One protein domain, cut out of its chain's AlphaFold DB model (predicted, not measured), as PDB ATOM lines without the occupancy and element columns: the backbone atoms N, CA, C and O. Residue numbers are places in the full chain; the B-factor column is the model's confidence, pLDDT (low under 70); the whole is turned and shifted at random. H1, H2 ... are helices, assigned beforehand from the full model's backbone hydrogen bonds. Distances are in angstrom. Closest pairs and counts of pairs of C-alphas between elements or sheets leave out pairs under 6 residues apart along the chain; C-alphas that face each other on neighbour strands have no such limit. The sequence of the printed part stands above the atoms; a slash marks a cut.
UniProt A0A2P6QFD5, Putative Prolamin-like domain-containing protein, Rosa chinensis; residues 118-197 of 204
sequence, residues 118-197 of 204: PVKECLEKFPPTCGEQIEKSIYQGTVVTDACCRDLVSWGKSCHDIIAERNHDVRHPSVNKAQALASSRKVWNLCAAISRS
ATOM      1  N   PRO A 118     203.908 142.742 137.067       88.50
ATOM      2  CA  PRO A 118     204.035 144.192 137.218       88.50
ATOM      3  C   PRO A 118     205.463 144.670 137.509       88.50
ATOM      4  O   PRO A 118     205.890 145.679 136.958       88.50
ATOM      5  N   VAL A 119     206.220 143.954 138.347       87.19
ATOM      6  CA  VAL A 119     207.621 144.298 138.632       87.19
ATOM      7  C   VAL A 119     208.461 144.209 137.368       87.19
ATOM      8  O   VAL A 119     209.195 145.149 137.078       87.19
ATOM      9  N   LYS A 120     208.349 143.112 136.612       88.75
ATOM     10  CA  LYS A 120     209.127 142.908 135.388       88.75
ATOM     11  C   LYS A 120     208.858 144.010 134.359       88.75
ATOM     12  O   LYS A 120     209.795 144.643 133.885       88.75
ATOM     13  N   GLU A 121     207.584 144.297 134.092       90.56
ATOM     14  CA  GLU A 121     207.167 145.371 133.177       90.56
ATOM     15  C   GLU A 121     207.658 146.753 133.626       90.56
ATOM     16  O   GLU A 121     207.930 147.624 132.797       90.56
ATOM     17  N   CYS A 122     207.767 146.979 134.937       90.88
ATOM     18  CA  CYS A 122     208.345 148.204 135.461       90.88
ATOM     19  C   CYS A 122     209.868 148.214 135.322       90.88
ATOM     20  O   CYS A 122     210.384 149.204 134.825       90.88
ATOM     21  N   LEU A 123     210.589 147.146 135.684       87.38
ATOM     22  CA  LEU A 123     212.055 147.067 135.591       87.38
ATOM     23  C   LEU A 123     212.573 147.326 134.171       87.38
ATOM     24  O   LEU A 123     213.565 148.033 134.017       87.38
ATOM     25  N   GLU A 124     211.871 146.841 133.144       86.94
ATOM     26  CA  GLU A 124     212.207 147.091 131.732       86.94
ATOM     27  C   GLU A 124     212.201 148.586 131.358       86.94
ATOM     28  O   GLU A 124     212.810 148.978 130.363       86.94
ATOM     29  N   LYS A 125     211.552 149.440 132.161       82.44
ATOM     30  CA  LYS A 125     211.495 150.891 131.944       82.44
ATOM     31  C   LYS A 125     212.606 151.667 132.650       82.44
ATOM     32  O   LYS A 125     212.824 152.804 132.262       82.44
ATOM     33  N   PHE A 126     213.300 151.107 133.651       78.88
ATOM     34  CA  PHE A 126     214.305 151.836 134.446       78.88
ATOM     35  C   PHE A 126     215.729 151.615 133.896       78.88
ATOM     36  O   PHE A 126     216.286 150.529 134.064       78.88
ATOM     37  N   PRO A 127     216.397 152.638 133.327       78.69
ATOM     38  CA  PRO A 127     217.823 152.601 133.055       78.69
ATOM     39  C   PRO A 127     218.607 152.397 134.361       78.69
ATOM     40  O   PRO A 127     218.297 153.066 135.357       78.69
ATOM     41  N   PRO A 128     219.665 151.563 134.365       81.06
ATOM     42  CA  PRO A 128     220.445 151.270 135.570       81.06
ATOM     43  C   PRO A 128     220.948 152.524 136.299       81.06
ATOM     44  O   PRO A 128     220.858 152.619 137.520       81.06
ATOM     45  N   THR A 129     221.409 153.528 135.547       87.00
ATOM     46  CA  THR A 129     221.989 154.764 136.092       87.00
ATOM     47  C   THR A 129     220.965 155.657 136.793       87.00
ATOM     48  O   THR A 129     221.276 156.251 137.824       87.00
ATOM     49  N   CYS A 130     219.739 155.759 136.268       90.88
ATOM     50  CA  CYS A 130     218.678 156.537 136.910       90.88
ATOM     51  C   CYS A 130     218.069 155.767 138.093       90.88
ATOM     52  O   CYS A 130     217.851 156.352 139.153       90.88
ATOM     53  N   GLY A 131     217.901 154.444 137.971       89.62
ATOM     54  CA  GLY A 131     217.481 153.588 139.085       89.62
ATOM     55  C   GLY A 131     218.405 153.699 140.305       89.62
ATOM     56  O   GLY A 131     217.924 153.864 141.427       89.62
ATOM     57  N   GLU A 132     219.724 153.698 140.088       91.25
ATOM     58  CA  GLU A 132     220.718 153.882 141.153       91.25
ATOM     59  C   GLU A 132     220.626 155.272 141.808       91.25
ATOM     60  O   GLU A 132     220.682 155.381 143.035       91.25
ATOM     61  N   GLN A 133     220.444 156.341 141.021       94.31
ATOM     62  CA  GLN A 133     220.249 157.696 141.563       94.31
ATOM     63  C   GLN A 133     219.008 157.778 142.456       94.31
ATOM     64  O   GLN A 133     219.069 158.355 143.543       94.31
ATOM     65  N   ILE A 134     217.890 157.193 142.015       94.56
ATOM     66  CA  ILE A 134     216.630 157.176 142.768       94.56
ATOM     67  C   ILE A 134     216.813 156.418 144.081       94.56
ATOM     68  O   ILE A 134     216.425 156.909 145.139       94.56
ATOM     69  N   GLU A 135     217.437 155.244 144.037       94.69
ATOM     70  CA  GLU A 135     217.713 154.449 145.229       94.69
ATOM     71  C   GLU A 135     218.594 155.206 146.229       94.69
ATOM     72  O   GLU A 135     218.226 155.333 147.400       94.69
ATOM     73  N   LYS A 136     219.716 155.778 145.778       95.50
ATOM     74  CA  LYS A 136     220.570 156.605 146.641       95.50
ATOM     75  C   LYS A 136     219.806 157.804 147.197       95.50
ATOM     76  O   LYS A 136     219.970 158.138 148.367       95.50
ATOM     77  N   SER A 137     218.899 158.403 146.431       96.81
ATOM     78  CA  SER A 137     218.060 159.492 146.938       96.81
ATOM     79  C   SER A 137     217.134 159.033 148.069       96.81
ATOM     80  O   SER A 137     217.028 159.703 149.094       96.81
ATOM     81  N   ILE A 138     216.528 157.848 147.942       97.44
ATOM     82  CA  ILE A 138     215.620 157.276 148.946       97.44
ATOM     83  C   ILE A 138     216.345 156.951 150.256       97.44
ATOM     84  O   ILE A 138     215.841 157.286 151.332       97.44
ATOM     85  N   TYR A 139     217.502 156.291 150.170       96.75
ATOM     86  CA  TYR A 139     218.188 155.729 151.339       96.75
ATOM     87  C   TYR A 139     219.299 156.623 151.897       96.75
ATOM     88  O   TYR A 139     219.631 156.520 153.073       96.75
ATOM     89  N   GLN A 140     219.868 157.501 151.071       96.00
ATOM     90  CA  GLN A 140     221.023 158.340 151.416       96.00
ATOM     91  C   GLN A 140     220.736 159.840 151.248       96.00
ATOM     92  O   GLN A 140     221.563 160.662 151.631       96.00
ATOM     93  N   GLY A 141     219.578 160.225 150.695       94.38
ATOM     94  CA  GLY A 141     219.199 161.631 150.525       94.38
ATOM     95  C   GLY A 141     219.963 162.365 149.420       94.38
ATOM     96  O   GLY A 141     220.042 163.591 149.447       94.38
ATOM     97  N   THR A 142     220.547 161.646 148.458       95.69
ATOM     98  CA  THR A 142     221.253 162.257 147.322       95.69
ATOM     99  C   THR A 142     220.302 162.966 146.355       95.69
ATOM    100  O   THR A 142     219.102 162.690 146.306       95.69
ATOM    101  N   VAL A 143     220.853 163.864 145.538       93.31
ATOM    102  CA  VAL A 143     220.101 164.586 144.502       93.31
ATOM    103  C   VAL A 143     219.800 163.663 143.317       93.31
ATOM    104  O   VAL A 143     220.662 162.895 142.893       93.31
ATOM    105  N   VAL A 144     218.584 163.766 142.773       95.31
ATOM    106  CA  VAL A 144     218.181 163.150 141.498       95.31
ATOM    107  C   VAL A 144     218.236 164.224 140.418       95.31
ATOM    108  O   VAL A 144     217.725 165.323 140.619       95.31
ATOM    109  N   THR A 145     218.873 163.930 139.288       94.88
ATOM    110  CA  THR A 145     218.977 164.887 138.173       94.88
ATOM    111  C   THR A 145     217.617 165.175 137.532       94.88
ATOM    112  O   THR A 145     216.766 164.293 137.466       94.88
ATOM    113  N   ASP A 146     217.428 166.374 136.973       94.25
ATOM    114  CA  ASP A 146     216.191 166.746 136.267       94.25
ATOM    115  C   ASP A 146     215.838 165.778 135.130       94.25
ATOM    116  O   ASP A 146     214.668 165.455 134.928       94.25
ATOM    117  N   ALA A 147     216.850 165.295 134.401       92.38
ATOM    118  CA  ALA A 147     216.677 164.284 133.361       92.38
ATOM    119  C   ALA A 147     216.125 162.975 133.947       92.38
ATOM    120  O   ALA A 147     215.070 162.521 133.517       92.38
ATOM    121  N   CYS A 148     216.757 162.446 135.001       94.25
ATOM    122  CA  CYS A 148     216.275 161.244 135.683       94.25
ATOM    123  C   CYS A 148     214.888 161.456 136.319       94.25
ATOM    124  O   CYS A 148     214.059 160.552 136.310       94.25
ATOM    125  N   CYS A 149     214.577 162.659 136.806       95.25
ATOM    126  CA  CYS A 149     213.239 162.986 137.288       95.25
ATOM    127  C   CYS A 149     212.182 162.960 136.175       95.25
ATOM    128  O   CYS A 149     211.086 162.445 136.398       95.25
ATOM    129  N   ARG A 150     212.493 163.488 134.985       92.44
ATOM    130  CA  ARG A 150     211.599 163.402 133.817       92.44
ATOM    131  C   ARG A 150     211.383 161.956 133.386       92.44
ATOM    132  O   ARG A 150     210.235 161.568 133.165       92.44
ATOM    133  N   ASP A 151     212.446 161.164 133.354       91.88
ATOM    134  CA  ASP A 151     212.366 159.741 133.035       91.88
ATOM    135  C   ASP A 151     211.494 158.997 134.059       91.88
ATOM    136  O   ASP A 151     210.518 158.346 133.680       91.88
ATOM    137  N   LEU A 152     211.744 159.197 135.358       93.50
ATOM    138  CA  LEU A 152     210.960 158.607 136.443       93.50
ATOM    139  C   LEU A 152     209.464 158.905 136.315       93.50
ATOM    140  O   LEU A 152     208.626 158.008 136.434       93.50
ATOM    141  N   VAL A 153     209.117 160.170 136.067       94.62
ATOM    142  CA  VAL A 153     207.720 160.587 135.905       94.62
ATOM    143  C   VAL A 153     207.099 159.952 134.662       94.62
ATOM    144  O   VAL A 153     205.939 159.541 134.722       94.62
ATOM    145  N   SER A 154     207.862 159.812 133.571       92.44
ATOM    146  CA  SER A 154     207.394 159.174 132.334       92.44
ATOM    147  C   SER A 154     207.044 157.690 132.512       92.44
ATOM    148  O   SER A 154     206.111 157.199 131.877       92.44
ATOM    149  N   TRP A 155     207.721 156.975 133.420       89.56
ATOM    150  CA  TRP A 155     207.417 155.567 133.724       89.56
ATOM    151  C   TRP A 155     206.170 155.396 134.590       89.56
ATOM    152  O   TRP A 155     205.564 154.322 134.611       89.56
ATOM    153  N   GLY A 156     205.760 156.471 135.263       93.06
ATOM    154  CA  GLY A 156     204.524 156.552 136.021       93.06
ATOM    155  C   GLY A 156     204.666 156.149 137.487       93.06
ATOM    156  O   GLY A 156     205.496 155.327 137.882       93.06
ATOM    157  N   LYS A 157     203.777 156.721 138.308       95.06
ATOM    158  CA  LYS A 157     203.823 156.592 139.772       95.06
ATOM    159  C   LYS A 157     203.740 155.143 140.235       95.06
ATOM    160  O   LYS A 157     204.445 154.756 141.157       95.06
ATOM    161  N   SER A 158     202.885 154.360 139.578       94.38
ATOM    162  CA  SER A 158     202.685 152.948 139.907       94.38
ATOM    163  C   SER A 158     204.001 152.170 139.840       94.38
ATOM    164  O   SER A 158     204.348 151.464 140.781       94.38
ATOM    165  N   CYS A 159     204.788 152.373 138.777       93.38
ATOM    166  CA  CYS A 159     206.074 151.699 138.649       93.38
ATOM    167  C   CYS A 159     207.094 152.171 139.683       93.38
ATOM    168  O   CYS A 159     207.795 151.342 140.257       93.38
ATOM    169  N   HIS A 160     207.151 153.471 139.979       94.62
ATOM    170  CA  HIS A 160     207.997 153.977 141.063       94.62
ATOM    171  C   HIS A 160     207.658 153.336 142.416       94.62
ATOM    172  O   HIS A 160     208.556 152.870 143.114       94.62
ATOM    173  N   ASP A 161     206.371 153.264 142.767       95.31
ATOM    174  CA  ASP A 161     205.921 152.683 144.035       95.31
ATOM    175  C   ASP A 161     206.262 151.179 144.117       95.31
ATOM    176  O   ASP A 161     206.849 150.743 145.110       95.31
ATOM    177  N   ILE A 162     205.972 150.406 143.059       93.56
ATOM    178  CA  ILE A 162     206.258 148.960 142.976       93.56
ATOM    179  C   ILE A 162     207.757 148.681 143.132       93.56
ATOM    180  O   ILE A 162     208.162 147.823 143.918       93.56
ATOM    181  N   ILE A 163     208.599 149.409 142.394       92.44
ATOM    182  CA  ILE A 163     210.050 149.205 142.430       92.44
ATOM    183  C   ILE A 163     210.641 149.657 143.768       92.44
ATOM    184  O   ILE A 163     211.538 148.994 144.289       92.44
ATOM    185  N   ALA A 164     210.135 150.741 144.363       94.25
ATOM    186  CA  ALA A 164     210.572 151.179 145.685       94.25
ATOM    187  C   ALA A 164     210.259 150.140 146.771       94.25
ATOM    188  O   ALA A 164     211.121 149.863 147.607       94.25
ATOM    189  N   GLU A 165     209.066 149.539 146.739       93.62
ATOM    190  CA  GLU A 165     208.683 148.484 147.677       93.62
ATOM    191  C   GLU A 165     209.523 147.215 147.492       93.62
ATOM    192  O   GLU A 165     210.112 146.732 148.459       93.62
ATOM    193  N   ARG A 166     209.693 146.738 146.249       91.56
ATOM    194  CA  ARG A 166     210.595 145.614 145.946       91.56
ATOM    195  C   ARG A 166     212.014 145.869 146.444       91.56
ATOM    196  O   ARG A 166     212.632 144.990 147.034       91.56
ATOM    197  N   ASN A 167     212.559 147.050 146.173       90.56
ATOM    198  CA  ASN A 167     213.928 147.376 146.558       90.56
ATOM    199  C   ASN A 167     214.104 147.403 148.071       90.56
ATOM    200  O   ASN A 167     215.151 146.988 148.554       90.56
ATOM    201  N   HIS A 168     213.097 147.868 148.806       93.88
ATOM    202  CA  HIS A 168     213.104 147.761 150.254       93.88
ATOM    203  C   HIS A 168     213.161 146.295 150.689       93.88
ATOM    204  O   HIS A 168     214.094 145.901 151.383       93.88
ATOM    205  N   ASP A 169     212.207 145.484 150.234       90.44
ATOM    206  CA  ASP A 169     212.048 144.116 150.725       90.44
ATOM    207  C   ASP A 169     213.225 143.204 150.322       90.44
ATOM    208  O   ASP A 169     213.638 142.350 151.104       90.44
ATOM    209  N   VAL A 170     213.820 143.426 149.143       86.19
ATOM    210  CA  VAL A 170     214.935 142.613 148.625       86.19
ATOM    211  C   VAL A 170     216.304 143.151 149.042       86.19
ATOM    212  O   VAL A 170     217.186 142.373 149.397       86.19
ATOM    213  N   ARG A 171     216.529 144.468 148.944       88.12
ATOM    214  CA  ARG A 171     217.882 145.056 149.031       88.12
ATOM    215  C   ARG A 171     218.150 145.793 150.336       88.12
ATOM    216  O   ARG A 171     219.302 145.865 150.750       88.12
ATOM    217  N   HIS A 172     217.111 146.302 150.994       91.50
ATOM    218  CA  HIS A 172     217.237 147.087 152.227       91.50
ATOM    219  C   HIS A 172     216.295 146.609 153.346       91.50
ATOM    220  O   HIS A 172     215.685 147.450 154.009       91.50
ATOM    221  N   PRO A 173     216.176 145.290 153.616       88.81
ATOM    222  CA  PRO A 173     215.163 144.764 154.539       88.81
ATOM    223  C   PRO A 173     215.372 145.190 156.001       88.81
ATOM    224  O   PRO A 173     214.460 145.075 156.815       88.81
ATOM    225  N   SER A 174     216.569 145.669 156.352       90.06
ATOM    226  CA  SER A 174     216.900 146.172 157.690       90.06
ATOM    227  C   SER A 174     216.468 147.622 157.929       90.06
ATOM    228  O   SER A 174     216.462 148.079 159.073       90.06
ATOM    229  N   VAL A 175     216.116 148.361 156.873       93.62
ATOM    230  CA  VAL A 175     215.623 149.737 156.982       93.62
ATOM    231  C   VAL A 175     214.153 149.709 157.408       93.62
ATOM    232  O   VAL A 175     213.412 148.774 157.130       93.62
ATOM    233  N   ASN A 176     213.689 150.740 158.116       96.56
ATOM    234  CA  ASN A 176     212.269 150.842 158.432       96.56
ATOM    235  C   ASN A 176     211.443 151.062 157.147       96.56
ATOM    236  O   ASN A 176     211.562 152.108 156.501       96.56
ATOM    237  N   LYS A 177     210.547 150.118 156.822       95.94
ATOM    238  CA  LYS A 177     209.717 150.161 155.602       95.94
ATOM    239  C   LYS A 177     208.906 151.444 155.466       95.94
ATOM    240  O   LYS A 177     208.894 152.064 154.404       95.94
ATOM    241  N   ALA A 178     208.256 151.892 156.539       97.38
ATOM    242  CA  ALA A 178     207.444 153.107 156.501       97.38
ATOM    243  C   ALA A 178     208.296 154.355 156.212       97.38
ATOM    244  O   ALA A 178     207.880 155.213 155.430       97.38
ATOM    245  N   GLN A 179     209.499 154.430 156.789       97.12
ATOM    246  CA  GLN A 179     210.464 155.496 156.531       97.12
ATOM    247  C   GLN A 179     210.974 155.463 155.086       97.12
ATOM    248  O   GLN A 179     210.933 156.492 154.412       97.12
ATOM    249  N   ALA A 180     211.398 154.299 154.585       97.38
ATOM    250  CA  ALA A 180     211.887 154.147 153.215       97.38
ATOM    251  C   ALA A 180     210.813 154.534 152.183       97.38
ATOM    252  O   ALA A 180     211.061 155.343 151.287       97.38
ATOM    253  N   LEU A 181     209.580 154.047 152.357       97.75
ATOM    254  CA  LEU A 181     208.462 154.397 151.478       97.75
ATOM    255  C   LEU A 181     208.061 155.877 151.603       97.75
ATOM    256  O   LEU A 181     207.630 156.483 150.622       97.75
ATOM    257  N   ALA A 182     208.222 156.498 152.776       98.12
ATOM    258  CA  ALA A 182     208.028 157.940 152.929       98.12
ATOM    259  C   ALA A 182     209.089 158.751 152.169       98.12
ATOM    260  O   ALA A 182     208.730 159.715 151.492       98.12
ATOM    261  N   SER A 183     210.362 158.352 152.227       98.19
ATOM    262  CA  SER A 183     211.431 158.950 151.417       98.19
ATOM    263  C   SER A 183     211.175 158.762 149.920       98.19
ATOM    264  O   SER A 183     211.245 159.727 149.164       98.19
ATOM    265  N   SER A 184     210.752 157.568 149.501       97.94
ATOM    266  CA  SER A 184     210.344 157.286 148.119       97.94
ATOM    267  C   SER A 184     209.236 158.217 147.619       97.94
ATOM    268  O   SER A 184     209.340 158.778 146.524       97.94
ATOM    269  N   ARG A 185     208.208 158.482 148.437       98.25
ATOM    270  CA  ARG A 185     207.157 159.456 148.092       98.25
ATOM    271  C   ARG A 185     207.689 160.883 147.954       98.25
ATOM    272  O   ARG A 185     207.205 161.620 147.096       98.25
ATOM    273  N   LYS A 186     208.673 161.288 148.768       97.94
ATOM    274  CA  LYS A 186     209.312 162.610 148.640       97.94
ATOM    275  C   LYS A 186     210.042 162.744 147.302       97.94
ATOM    276  O   LYS A 186     209.851 163.753 146.632       97.94
ATOM    277  N   VAL A 187     210.796 161.717 146.898       97.56
ATOM    278  CA  VAL A 187     211.485 161.679 145.596       97.56
ATOM    279  C   VAL A 187     210.486 161.793 144.445       97.56
ATOM    280  O   VAL A 187     210.650 162.650 143.579       97.56
ATOM    281  N   TRP A 188     209.398 161.014 144.477       97.88
ATOM    282  CA  TRP A 188     208.342 161.112 143.464       97.88
ATOM    283  C   TRP A 188     207.764 162.526 143.363       97.88
ATOM    284  O   TRP A 188     207.663 163.084 142.273       97.88
ATOM    285  N   ASN A 189     207.391 163.122 144.500       97.38
ATOM    286  CA  ASN A 189     206.779 164.449 144.527       97.38
ATOM    287  C   ASN A 189     207.729 165.538 144.010       97.38
ATOM    288  O   ASN A 189     207.282 166.431 143.290       97.38
ATOM    289  N   LEU A 190     209.021 165.444 144.340       96.12
ATOM    290  CA  LEU A 190     210.057 166.328 143.807       96.12
ATOM    291  C   LEU A 190     210.137 166.215 142.280       96.12
ATOM    292  O   LEU A 190     210.002 167.217 141.580       96.12
ATOM    293  N   CYS A 191     210.289 164.997 141.757       96.31
ATOM    294  CA  CYS A 191     210.408 164.786 140.319       96.31
ATOM    295  C   CYS A 191     209.136 165.190 139.560       96.31
ATOM    296  O   CYS A 191     209.220 165.866 138.538       96.31
ATOM    297  N   ALA A 192     207.952 164.887 140.100       96.25
ATOM    298  CA  ALA A 192     206.677 165.309 139.527       96.25
ATOM    299  C   ALA A 192     206.525 166.840 139.465       96.25
ATOM    300  O   ALA A 192     205.859 167.347 138.562       96.25
ATOM    301  N   ALA A 193     207.120 167.579 140.405       95.75
ATOM    302  CA  ALA A 193     207.157 169.038 140.356       95.75
ATOM    303  C   ALA A 193     208.126 169.545 139.274       95.75
ATOM    304  O   ALA A 193     207.742 170.398 138.474       95.75
ATOM    305  N   ILE A 194     209.336 168.979 139.198       93.12
ATOM    306  CA  ILE A 194     210.348 169.329 138.184       93.12
ATOM    307  C   ILE A 194     209.799 169.116 136.768       93.12
ATOM    308  O   ILE A 194     209.881 170.017 135.938       93.12
ATOM    309  N   SER A 195     209.161 167.973 136.499       88.88
ATOM    310  CA  SER A 195     208.626 167.652 135.167       88.88
ATOM    311  C   SER A 195     207.453 168.534 134.724       88.88
ATOM    312  O   SER A 195     207.132 168.557 133.540       88.88
ATOM    313  N   ARG A 196     206.805 169.257 135.646       87.69
ATOM    314  CA  ARG A 196     205.752 170.238 135.325       87.69
ATOM    315  C   ARG A 196     206.297 171.650 135.124       87.69
ATOM    316  O   ARG A 196     205.552 172.512 134.667       87.69
ATOM    317  N   SER A 197     207.553 171.907 135.488       78.69
ATOM    318  CA  SER A 197     208.139 173.240 135.396       78.69
ATOM    319  C   SER A 197     208.602 173.535 133.961       78.69
ATOM    320  O   SER A 197     209.467 172.821 133.445       78.69
TER     321      SER A 197
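What this domain is: This is residues 118 to 197 of the 204 residues of the protein "Putative Prolamin-like domain-containing protein" of Rosa chinensis (UniProt A0A2P6QFD5). The core is a helical hairpin of two long helices, H4 and H5, with H2 crossing H5 on one side of the hairpin and H3 set across its open end, where it packs on residues 188 to 194 of H5. The short H1 sits on the side of H4 away from H5, crossing H4 near its beginning. The printed part has 80 residues with five named helices, H1 to H5 in order along the chain, and no named strand; its class is all helix, and the helix packing is mostly crossed. The whole is compact, with a radius of gyration of the C-alphas of 11.5 A and spans of 36 by 26 by 19 A.

Where its parts are: H1 covers residues 118 to 123, 8.7 A from first to last C-alpha, and begins at C-alpha 118 at (204.035, 144.192, 137.218). H2 covers residues 128 to 140 and is 17.4 A long. H3 covers residues 146 to 155, 14.4 A. H4 follows with residues 157 to 171, 20.4 A, and its first C-alpha is at (203.823, 156.592, 139.772). H5, the longest helix, covers residues 177 to 194, 25.9 A, and ends at C-alpha 194 at (210.348, 169.329, 138.184).

How they stand to each other: H5 is the hub and touches three helices. H4 and H5 form a helical hairpin: they touch and run opposite ways at a tilt of 35.4 degrees, only just steep, and their closest C-alphas, those of Ala 164 and Ser 184, are 6.6 A apart. H2 touches H5 with residues 134 to 139 alone, meeting residues 180 to 187 of H5, at a steep tilt of 58 degrees, opposite ways; the closest C-alphas, those of Ile 138 and Ser 183, are 5.1 A apart. H3 touches residues 188 to 194 of H5 at 72 degrees, only just about perpendicular, with the C-alphas of Cys 149 and Cys 191 closest at 4.5 A. H1 touches residues 159 to 163 of H4, about perpendicular at 84 degrees, with the C-alphas of Cys 122 and Cys 159 closest at 5.2 A. H2 and H3 are close but not clearly touching, their closest C-alphas, those of Cys 130 and Cys 148, being 5.4 A apart. H1 and H5 are apart, and so are H1 and H2. In H1, H2, H3, H4 and H5 every O i to N i+4 pair is within hydrogen-bond range.

The domain as a whole: The two C-alphas farthest apart are those of Ser 174 and Ser 197, at 36.1 A. The printed part has no cut, and its four links between helices are tight. The mean pLDDT of the printed part is 92.7, and no printed residue is under 70.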